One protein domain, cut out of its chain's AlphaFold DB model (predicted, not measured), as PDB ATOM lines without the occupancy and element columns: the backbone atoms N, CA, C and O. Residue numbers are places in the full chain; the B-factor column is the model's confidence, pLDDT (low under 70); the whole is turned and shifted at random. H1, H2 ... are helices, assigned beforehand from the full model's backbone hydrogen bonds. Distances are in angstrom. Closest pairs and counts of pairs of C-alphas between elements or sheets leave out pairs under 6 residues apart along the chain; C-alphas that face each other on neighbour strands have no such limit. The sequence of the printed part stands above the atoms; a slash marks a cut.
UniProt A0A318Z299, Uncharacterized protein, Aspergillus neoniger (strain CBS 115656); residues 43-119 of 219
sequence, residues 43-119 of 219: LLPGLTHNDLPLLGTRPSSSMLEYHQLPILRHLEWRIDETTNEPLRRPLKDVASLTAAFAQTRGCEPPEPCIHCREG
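This is residues 43 to 119 of the 219 residues of an uncharacterized protein of Aspergillus neoniger (strain CBS 115656) (UniProt A0A318Z299). With little regular structure, this is mostly loop: H2 and the shorter H1 sit side by side, and between them in the chain residues 68 to 93 run out as a long loop to Thr 82 and fold back. Residues 109 to 118, with tiny H3, stick out. The 77 printed residues include three named helices, H1, H2, H3 in order, and no named strand; the class is all helix, with 23 residues in named elements. It is compact, radius of gyration of the C-alphas 13.0 A, spanning 36 by 31 by 19 A.

H2, residues 94 to 105, is 16.6 A long from C-alpha 94 at (136.190, 197.009, 153.088). H1 is residues 61 to 67, 9.9 A; H3 is residues 114 to 117, ending at C-alpha 117 (120.663, 204.865, 136.052).

H2 touches H1, closest at the C-alphas of Met 63 and Thr 98, 5.5 A. They run the same way at a shallow tilt of 32 degrees, only just short of steep. H3 is apart from both. Every O i to N i+4 pair is within hydrogen-bond range in H1 and H2; H3 is too short for one.

The C-alphas farthest apart, Ser 61 and Thr 82, are 38.2 A apart. The H1 to H2 link is long; the printed part has no cut. Residue 43 has pLDDT under 70.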
ATOM      1  N   LEU A  43     125.553 208.741 163.789       65.94
ATOM      2  CA  LEU A  43     126.892 208.151 163.877       65.94
ATOM      3  C   LEU A  43     126.930 206.785 163.194       65.94
ATOM      4  O   LEU A  43     126.900 205.728 163.827       65.94
ATOM      5  N   LEU A  44     127.005 206.806 161.866       73.44
ATOM      6  CA  LEU A  44     127.165 205.584 161.091       73.44
ATOM      7  C   LEU A  44     128.607 205.066 161.180       73.44
ATOM      8  O   LEU A  44     129.552 205.823 160.953       73.44
ATOM      9  N   PRO A  45     128.810 203.764 161.461       77.62
ATOM     10  CA  PRO A  45     130.141 203.172 161.464       77.62
ATOM     11  C   PRO A  45     130.870 203.416 160.138       77.62
ATOM     12  O   PRO A  45     130.331 203.127 159.067       77.62
ATOM     13  N   GLY A  46     132.099 203.925 160.234       75.50
ATOM     14  CA  GLY A  46     132.939 204.245 159.078       75.50
ATOM     15  C   GLY A  46     132.699 205.631 158.474       75.50
ATOM     16  O   GLY A  46     133.330 205.937 157.467       75.50
ATOM     17  N   LEU A  47     131.841 206.470 159.073       83.25
ATOM     18  CA  LEU A  47     131.512 207.811 158.584       83.25
ATOM     19  C   LEU A  47     131.645 208.890 159.667       83.25
ATOM     20  O   LEU A  47     131.439 208.646 160.854       83.25
ATOM     21  N   THR A  48     131.973 210.107 159.243       83.00
ATOM     22  CA  THR A  48     131.835 211.323 160.057       83.00
ATOM     23  C   THR A  48     130.393 211.838 160.029       83.00
ATOM     24  O   THR A  48     129.640 211.487 159.127       83.00
ATOM     25  N   HIS A  49     130.067 212.806 160.891       81.50
ATOM     26  CA  HIS A  49     128.800 213.553 160.838       81.50
ATOM     27  C   HIS A  49     128.529 214.247 159.486       81.50
ATOM     28  O   HIS A  49     127.377 214.391 159.099       81.50
ATOM     29  N   ASN A  50     129.575 214.618 158.737       82.94
ATOM     30  CA  ASN A  50     129.459 215.225 157.402       82.94
ATOM     31  C   ASN A  50     129.472 214.195 156.260       82.94
ATOM     32  O   ASN A  50     129.863 214.524 155.144       82.94
ATOM     33  N   ASP A  51     129.125 212.933 156.528       85.06
ATOM     34  CA  ASP A  51     129.078 211.881 155.507       85.06
ATOM     35  C   ASP A  51     130.426 211.653 154.774       85.06
ATOM     36  O   ASP A  51     130.464 211.274 153.605       85.06
ATOM     37  N   LEU A  52     131.559 211.866 155.460       88.44
ATOM     38  CA  LEU A  52     132.899 211.522 154.971       88.44
ATOM     39  C   LEU A  52     133.369 210.172 155.517       88.44
ATOM     40  O   LEU A  52     133.191 209.908 156.708       88.44
ATOM     41  N   PRO A  53     134.024 209.332 154.698       89.62
ATOM     42  CA  PRO A  53     134.542 208.047 155.144       89.62
ATOM     43  C   PRO A  53     135.752 208.212 156.069       89.62
ATOM     44  O   PRO A  53     136.643 209.029 155.828       89.62
ATOM     45  N   LEU A  54     135.790 207.392 157.118       88.25
ATOM     46  CA  LEU A  54     136.880 207.317 158.088       88.25
ATOM     47  C   LEU A  54     137.775 206.112 157.797       88.25
ATOM     48  O   LEU A  54     137.288 205.019 157.508       88.25
ATOM     49  N   LEU A  55     139.092 206.285 157.935       84.06
ATOM     50  CA  LEU A  55     140.010 205.149 157.913       84.06
ATOM     51  C   LEU A  55     139.728 204.260 159.130       84.06
ATOM     52  O   LEU A  55     139.852 204.687 160.276       84.06
ATOM     53  N   GLY A  56     139.317 203.018 158.873       81.88
ATOM     54  CA  GLY A  56     139.151 202.010 159.917       81.88
ATOM     55  C   GLY A  56     140.490 201.555 160.507       81.88
ATOM     56  O   GLY A  56     141.564 201.976 160.086       81.88
ATOM     57  N   THR A  57     140.444 200.616 161.453       81.44
ATOM     58  CA  THR A  57     141.650 200.092 162.131       81.44
ATOM     59  C   THR A  57     142.595 199.309 161.216       81.44
ATOM     60  O   THR A  57     143.755 199.104 161.564       81.44
ATOM     61  N   ARG A  58     142.113 198.849 160.056       84.75
ATOM     62  CA  ARG A  58     142.901 198.115 159.053       84.75
ATOM     63  C   ARG A  58     142.547 198.603 157.643       84.75
ATOM     64  O   ARG A  58     141.723 197.970 156.978       84.75
ATOM     65  N   PRO A  59     143.107 199.736 157.193       87.88
ATOM     66  CA  PRO A  59     142.829 200.257 155.863       87.88
ATOM     67  C   PRO A  59     143.472 199.384 154.774       87.88
ATOM     68  O   PRO A  59     144.545 198.813 154.969       87.88
ATOM     69  N   SER A  60     142.810 199.270 153.620       88.50
ATOM     70  CA  SER A  60     143.376 198.633 152.427       88.50
ATOM     71  C   SER A  60     144.332 199.596 151.716       88.50
ATOM     72  O   SER A  60     144.274 200.806 151.938       88.50
ATOM     73  N   SER A  61     145.179 199.079 150.819       90.81
ATOM     74  CA  SER A  61     146.076 199.922 150.013       90.81
ATOM     75  C   SER A  61     145.304 200.996 149.238       90.81
ATOM     76  O   SER A  61     145.681 202.160 149.270       90.81
ATOM     77  N   SER A  62     144.176 200.629 148.623       87.12
ATOM     78  CA  SER A  62     143.331 201.568 147.879       87.12
ATOM     79  C   SER A  62     142.712 202.637 148.782       87.12
ATOM     80  O   SER A  62     142.637 203.795 148.394       87.12
ATOM     81  N   MET A  63     142.298 202.291 150.008       91.19
ATOM     82  CA  MET A  63     141.807 203.295 150.964       91.19
ATOM     83  C   MET A  63     142.892 204.309 151.333       91.19
ATOM     84  O   MET A  63     142.598 205.495 151.452       91.19
ATOM     85  N   LEU A  64     144.135 203.849 151.508       91.44
ATOM     86  CA  LEU A  64     145.267 204.729 151.799       91.44
ATOM     87  C   LEU A  64     145.582 205.658 150.625       91.44
ATOM     88  O   LEU A  64     145.850 206.833 150.851       91.44
ATOM     89  N   GLU A  65     145.511 205.144 149.399       89.94
ATOM     90  CA  GLU A  65     145.704 205.922 148.176       89.94
ATOM     91  C   GLU A  65     144.640 207.015 148.041       89.94
ATOM     92  O   GLU A  65     144.976 208.197 147.980       89.94
ATOM     93  N   TYR A  66     143.354 206.654 148.122       90.06
ATOM     94  CA  TYR A  66     142.280 207.644 148.100       90.06
ATOM     95  C   TYR A  66     142.413 208.646 149.244       90.06
ATOM     96  O   TYR A  66     142.244 209.835 149.025       90.06
ATOM     97  N   HIS A  67     142.753 208.228 150.464       91.00
ATOM     98  CA  HIS A  67     142.851 209.149 151.600       91.00
ATOM     99  C   HIS A  67     143.827 210.321 151.372       91.00
ATOM    100  O   HIS A  67     143.635 211.382 151.962       91.00
ATOM    101  N   GLN A  68     144.839 210.156 150.513       90.50
ATOM    102  CA  GLN A  68     145.791 211.214 150.155       90.50
ATOM    103  C   GLN A  68     145.217 212.251 149.174       90.50
ATOM    104  O   GLN A  68     145.779 213.338 149.041       90.50
ATOM    105  N   LEU A  69     144.112 211.937 148.496       87.06
ATOM    106  CA  LEU A  69     143.460 212.829 147.543       87.06
ATOM    107  C   LEU A  69     142.565 213.858 148.253       87.06
ATOM    108  O   LEU A  69     141.962 213.549 149.293       87.06
ATOM    109  N   PRO A  70     142.434 215.073 147.685       87.00
ATOM    110  CA  PRO A  70     141.525 216.079 148.207       87.00
ATOM    111  C   PRO A  70     140.079 215.582 148.148       87.00
ATOM    112  O   PRO A  70     139.660 214.915 147.204       87.00
ATOM    113  N   ILE A  71     139.307 215.932 149.172       89.69
ATOM    114  CA  ILE A  71     137.869 215.682 149.193       89.69
ATOM    115  C   ILE A  71     137.225 216.617 148.169       89.69
ATOM    116  O   ILE A  71     137.336 217.835 148.289       89.69
ATOM    117  N   LEU A  72     136.555 216.039 147.175       87.94
ATOM    118  CA  LEU A  72     135.840 216.773 146.134       87.94
ATOM    119  C   LEU A  72     134.367 216.982 146.501       87.94
ATOM    120  O   LEU A  72     133.770 217.978 146.103       87.94
ATOM    121  N   ARG A  73     133.777 216.045 147.254       86.12
ATOM    122  CA  ARG A  73     132.356 216.060 147.637       86.12
ATOM    123  C   ARG A  73     132.069 215.189 148.856       86.12
ATOM    124  O   ARG A  73     132.853 214.305 149.202       86.12
ATOM    125  N   HIS A  74     130.916 215.423 149.474       89.06
ATOM    126  CA  HIS A  74     130.340 214.546 150.497       89.06
ATOM    127  C   HIS A  74     129.554 213.397 149.847       89.06
ATOM    128  O   HIS A  74     129.221 213.460 148.661       89.06
ATOM    129  N   LEU A  75     129.257 212.333 150.600       87.56
ATOM    130  CA  LEU A  75     128.412 211.256 150.079       87.56
ATOM    131  C   LEU A  75     126.972 211.745 149.912       87.56
ATOM    132  O   LEU A  75     126.268 212.020 150.879       87.56
ATOM    133  N   GLU A  76     126.517 211.804 148.666       87.00
ATOM    134  CA  GLU A  76     125.143 212.173 148.351       87.00
ATOM    135  C   GLU A  76     124.229 210.952 148.395       87.00
ATOM    136  O   GLU A  76     124.078 210.219 147.413       87.00
ATOM    137  N   TRP A  77     123.604 210.726 149.545       86.81
ATOM    138  CA  TRP A  77     122.632 209.653 149.729       86.81
ATOM    139  C   TRP A  77     121.376 209.871 148.881       86.81
ATOM    140  O   TRP A  77     120.867 210.989 148.751       86.81
ATOM    141  N   ARG A  78     120.851 208.786 148.308       85.38
ATOM    142  CA  ARG A  78     119.513 208.798 147.701       85.38
ATOM    143  C   ARG A  78     118.450 208.959 148.767       85.38
ATOM    144  O   ARG A  78     118.666 208.559 149.900       85.38
ATOM    145  N   ILE A  79     117.316 209.522 148.382       86.94
ATOM    146  CA  ILE A  79     116.156 209.658 149.257       86.94
ATOM    147  C   ILE A  79     115.254 208.450 149.014       86.94
ATOM    148  O   ILE A  79     115.054 208.045 147.870       86.94
ATOM    149  N   ASP A  80     114.764 207.852 150.089       83.12
ATOM    150  CA  ASP A  80     113.716 206.844 150.034       83.12
ATOM    151  C   ASP A  80     112.390 207.519 149.664       83.12
ATOM    152  O   ASP A  80     111.933 208.421 150.360       83.12
ATOM    153  N   GLU A  81     111.756 207.082 148.579       84.25
ATOM    154  CA  GLU A  81     110.489 207.652 148.106       84.25
ATOM    155  C   GLU A  81     109.340 207.464 149.110       84.25
ATOM    156  O   GLU A  81     108.374 208.223 149.092       84.25
ATOM    157  N   THR A  82     109.439 206.471 149.997       85.56
ATOM    158  CA  THR A  82     108.384 206.159 150.970       85.56
ATOM    159  C   THR A  82     108.499 206.967 152.256       85.56
ATOM    160  O   THR A  82     107.485 207.410 152.795       85.56
ATOM    161  N   THR A  83     109.720 207.170 152.751       85.06
ATOM    162  CA  THR A  83     109.983 207.858 154.024       85.06
ATOM    163  C   THR A  83     110.454 209.298 153.838       85.06
ATOM    164  O   THR A  83     110.413 210.074 154.787       85.06
ATOM    165  N   ASN A  84     110.848 209.673 152.617       84.31
ATOM    166  CA  ASN A  84     111.475 210.949 152.266       84.31
ATOM    167  C   ASN A  84     112.779 211.236 153.040       84.31
ATOM    168  O   ASN A  84     113.229 212.378 153.116       84.31
ATOM    169  N   GLU A  85     113.406 210.191 153.581       83.88
ATOM    170  CA  GLU A  85     114.659 210.249 154.333       83.88
ATOM    171  C   GLU A  85     115.835 209.736 153.482       83.88
ATOM    172  O   GLU A  85     115.648 208.900 152.588       83.88
ATOM    173  N   PRO A  86     117.076 210.196 153.723       82.75
ATOM    174  CA  PRO A  86     118.241 209.668 153.031       82.75
ATOM    175  C   PRO A  86     118.464 208.189 153.379       82.75
ATOM    176  O   PRO A  86     118.523 207.806 154.547       82.75
ATOM    177  N   LEU A  87     118.683 207.360 152.355       83.12
ATOM    178  CA  LEU A  87     119.015 205.933 152.410       83.12
ATOM    179  C   LEU A  87     120.438 205.701 152.939       83.12
ATOM    180  O   LEU A  87     121.276 205.065 152.291       83.12
ATOM    181  N   ARG A  88     120.731 206.231 154.127       82.50
ATOM    182  CA  ARG A  88     122.040 206.109 154.748       82.50
ATOM    183  C   ARG A  88     122.308 204.659 155.136       82.50
ATOM    184  O   ARG A  88     121.479 204.000 155.766       82.50
ATOM    185  N   ARG A  89     123.488 204.151 154.771       80.25
ATOM    186  CA  ARG A  89     123.909 202.781 155.097       80.25
ATOM    187  C   ARG A  89     125.257 202.761 155.819       80.25
ATOM    188  O   ARG A  89     126.169 203.472 155.405       80.25
ATOM    189  N   PRO A  90     125.417 201.917 156.856       78.50
ATOM    190  CA  PRO A  90     126.713 201.681 157.484       78.50
ATOM    191  C   PRO A  90     127.756 201.147 156.491       78.50
ATOM    192  O   PRO A  90     127.459 200.223 155.732       78.50
ATOM    193  N   LEU A  91     128.993 201.642 156.570       81.56
ATOM    194  CA  LEU A  91     130.119 201.189 155.743       81.56
ATOM    195  C   LEU A  91     130.947 200.141 156.502       81.56
ATOM    196  O   LEU A  91     132.057 200.402 156.963       81.56
ATOM    197  N   LYS A  92     130.351 198.966 156.737       79.12
ATOM    198  CA  LYS A  92     130.919 197.935 157.633       79.12
ATOM    199  C   LYS A  92     132.031 197.112 156.992       79.12
ATOM    200  O   LYS A  92     132.853 196.538 157.703       79.12
ATOM    201  N   ASP A  93     132.021 197.001 155.672       84.94
ATOM    202  CA  ASP A  93     132.941 196.163 154.916       84.94
ATOM    203  C   ASP A  93     133.961 196.999 154.135       84.94
ATOM    204  O   ASP A  93     133.773 198.180 153.847       84.94
ATOM    205  N   VAL A  94     135.079 196.360 153.794       85.94
ATOM    206  CA  VAL A  94     136.190 197.009 153.088       85.94
ATOM    207  C   VAL A  94     135.750 197.548 151.726       85.94
ATOM    208  O   VAL A  94     136.255 198.588 151.309       85.94
ATOM    209  N   ALA A  95     134.825 196.876 151.035       85.81
ATOM    210  CA  ALA A  95     134.394 197.283 149.705       85.81
ATOM    211  C   ALA A  95     133.510 198.535 149.768       85.81
ATOM    212  O   ALA A  95     133.792 199.498 149.059       85.81
ATOM    213  N   SER A  96     132.511 198.569 150.653       86.69
ATOM    214  CA  SER A  96     131.652 199.741 150.852       86.69
ATOM    215  C   SER A  96     132.442 200.952 151.345       86.69
ATOM    216  O   SER A  96     132.243 202.058 150.840       86.69
ATOM    217  N   LEU A  97     133.404 200.748 152.250       88.94
ATOM    218  CA  LEU A  97     134.272 201.825 152.722       88.94
ATOM    219  C   LEU A  97     135.212 202.334 151.618       88.94
ATOM    220  O   LEU A  97     135.342 203.543 151.435       88.94
ATOM    221  N   THR A  98     135.816 201.438 150.829       89.12
ATOM    222  CA  THR A  98     136.654 201.828 149.678       89.12
ATOM    223  C   THR A  98     135.837 202.590 148.636       89.12
ATOM    224  O   THR A  98     136.282 203.624 148.145       89.12
ATOM    225  N   ALA A  99     134.619 202.131 148.340       88.06
ATOM    226  CA  ALA A  99     133.716 202.811 147.423       88.06
ATOM    227  C   ALA A  99     133.339 204.211 147.930       88.06
ATOM    228  O   ALA A  99     133.297 205.144 147.139       88.06
ATOM    229  N   ALA A 100     133.145 204.400 149.239       89.25
ATOM    230  CA  ALA A 100     132.872 205.718 149.812       89.25
ATOM    231  C   ALA A 100     134.077 206.672 149.720       89.25
ATOM    232  O   ALA A 100     133.922 207.865 149.439       89.25
ATOM    233  N   PHE A 101     135.295 206.157 149.922       91.12
ATOM    234  CA  PHE A 101     136.526 206.918 149.690       91.12
ATOM    235  C   PHE A 101     136.623 207.386 148.244       91.12
ATOM    236  O   PHE A 101     136.862 208.565 147.992       91.12
ATOM    237  N   ALA A 102     136.358 206.477 147.315       89.50
ATOM    238  CA  ALA A 102     136.353 206.780 145.902       89.50
ATOM    239  C   ALA A 102     135.211 207.759 145.544       89.50
ATOM    240  O   ALA A 102     135.427 208.694 144.788       89.50
ATOM    241  N   GLN A 103     134.035 207.655 146.168       89.44
ATOM    242  CA  GLN A 103     132.906 208.567 145.950       89.44
ATOM    243  C   GLN A 103     133.199 210.011 146.355       89.44
ATOM    244  O   GLN A 103     132.827 210.947 145.654       89.44
ATOM    245  N   THR A 104     133.887 210.203 147.475       89.75
ATOM    246  CA  THR A 104     134.185 211.544 148.001       89.75
ATOM    247  C   THR A 104     135.352 212.235 147.294       89.75
ATOM    248  O   THR A 104     135.547 213.435 147.478       89.75
ATOM    249  N   ARG A 105     136.148 211.499 146.509       92.12
ATOM    250  CA  ARG A 105     137.449 211.964 145.984       92.12
ATOM    251  C   ARG A 105     137.693 211.672 144.506       92.12
ATOM    252  O   ARG A 105     138.604 212.239 143.920       92.12
ATOM    253  N   GLY A 106     136.917 210.771 143.919       83.31
ATOM    254  CA  GLY A 106     136.982 210.411 142.510       83.31
ATOM    255  C   GLY A 106     136.200 211.384 141.637       83.31
ATOM    256  O   GLY A 106     135.293 212.085 142.106       83.31
ATOM    257  N   CYS A 107     136.537 211.399 140.352       79.62
ATOM    258  CA  CYS A 107     135.839 212.182 139.342       79.62
ATOM    259  C   CYS A 107     134.415 211.645 139.134       79.62
ATOM    260  O   CYS A 107     134.164 210.438 139.203       79.62
ATOM    261  N   GLU A 108     133.459 212.545 138.923       77.81
ATOM    262  CA  GLU A 108     132.110 212.157 138.514       77.81
ATOM    263  C   GLU A 108     132.135 211.754 137.032       77.81
ATOM    264  O   GLU A 108     132.759 212.456 136.233       77.81
ATOM    265  N   PRO A 109     131.516 210.625 136.648       75.19
ATOM    266  CA  PRO A 109     131.523 210.197 135.264       75.19
ATOM    267  C   PRO A 109     130.591 211.098 134.440       75.19
ATOM    268  O   PRO A 109     129.534 211.495 134.938       75.19
ATOM    269  N   PRO A 110     130.918 211.370 133.164       75.12
ATOM    270  CA  PRO A 110     130.060 212.167 132.287       75.12
ATOM    271  C   PRO A 110     128.691 211.513 132.059       75.12
ATOM    272  O   PRO A 110     127.697 212.208 131.865       75.12
ATOM    273  N   GLU A 111     128.619 210.179 132.127       76.94
ATOM    274  CA  GLU A 111     127.363 209.438 132.085       76.94
ATOM    275  C   GLU A 111     127.199 208.509 133.295       76.94
ATOM    276  O   GLU A 111     128.142 207.814 133.693       76.94
ATOM    277  N   PRO A 112     125.983 208.415 133.868       77.75
ATOM    278  CA  PRO A 112     125.724 207.499 134.964       77.75
ATOM    279  C   PRO A 112     125.833 206.052 134.479       77.75
ATOM    280  O   PRO A 112     125.228 205.661 133.472       77.75
ATOM    281  N   CYS A 113     126.543 205.231 135.257       76.44
ATOM    282  CA  CYS A 113     126.612 203.794 135.024       76.44
ATOM    283  C   CYS A 113     125.219 203.146 135.137       76.44
ATOM    284  O   CYS A 113     124.299 203.712 135.734       76.44
ATOM    285  N   ILE A 114     125.067 201.930 134.604       78.06
ATOM    286  CA  ILE A 114     123.785 201.199 134.567       78.06
ATOM    287  C   ILE A 114     123.136 201.126 135.961       78.06
ATOM    288  O   ILE A 114     121.958 201.427 136.113       78.06
ATOM    289  N   HIS A 115     123.914 200.839 137.008       77.62
ATOM    290  CA  HIS A 115     123.408 200.751 138.385       77.62
ATOM    291  C   HIS A 115     122.909 202.092 138.938       77.62
ATOM    292  O   HIS A 115     121.903 202.139 139.653       77.62
ATOM    293  N   CYS A 116     123.598 203.190 138.614       76.06
ATOM    294  CA  CYS A 116     123.154 204.529 138.984       76.06
ATOM    295  C   CYS A 116     121.874 204.887 138.221       76.06
ATOM    296  O   CYS A 116     120.914 205.335 138.846       76.06
ATOM    297  N   ARG A 117     121.824 204.610 136.915       79.38
ATOM    298  CA  ARG A 117     120.663 204.865 136.052       79.38
ATOM    299  C   ARG A 117     119.414 204.106 136.501       79.38
ATOM    300  O   ARG A 117     118.325 204.658 136.482       79.38
ATOM    301  N   GLU A 118     119.578 202.865 136.945       81.25
ATOM    302  CA  GLU A 118     118.478 201.987 137.357       81.25
ATOM    303  C   GLU A 118     118.046 202.155 138.822       81.25
ATOM    304  O   GLU A 118     117.269 201.347 139.323       81.25
ATOM    305  N   GLY A 119     118.559 203.141 139.563       77.06
ATOM    306  CA  GLY A 119     118.114 203.310 140.952       77.06
ATOM    307  C   GLY A 119     118.726 202.306 141.948       77.06
ATOM    308  O   GLY A 119     118.446 202.381 143.139       77.06
TER     309      GLY A 119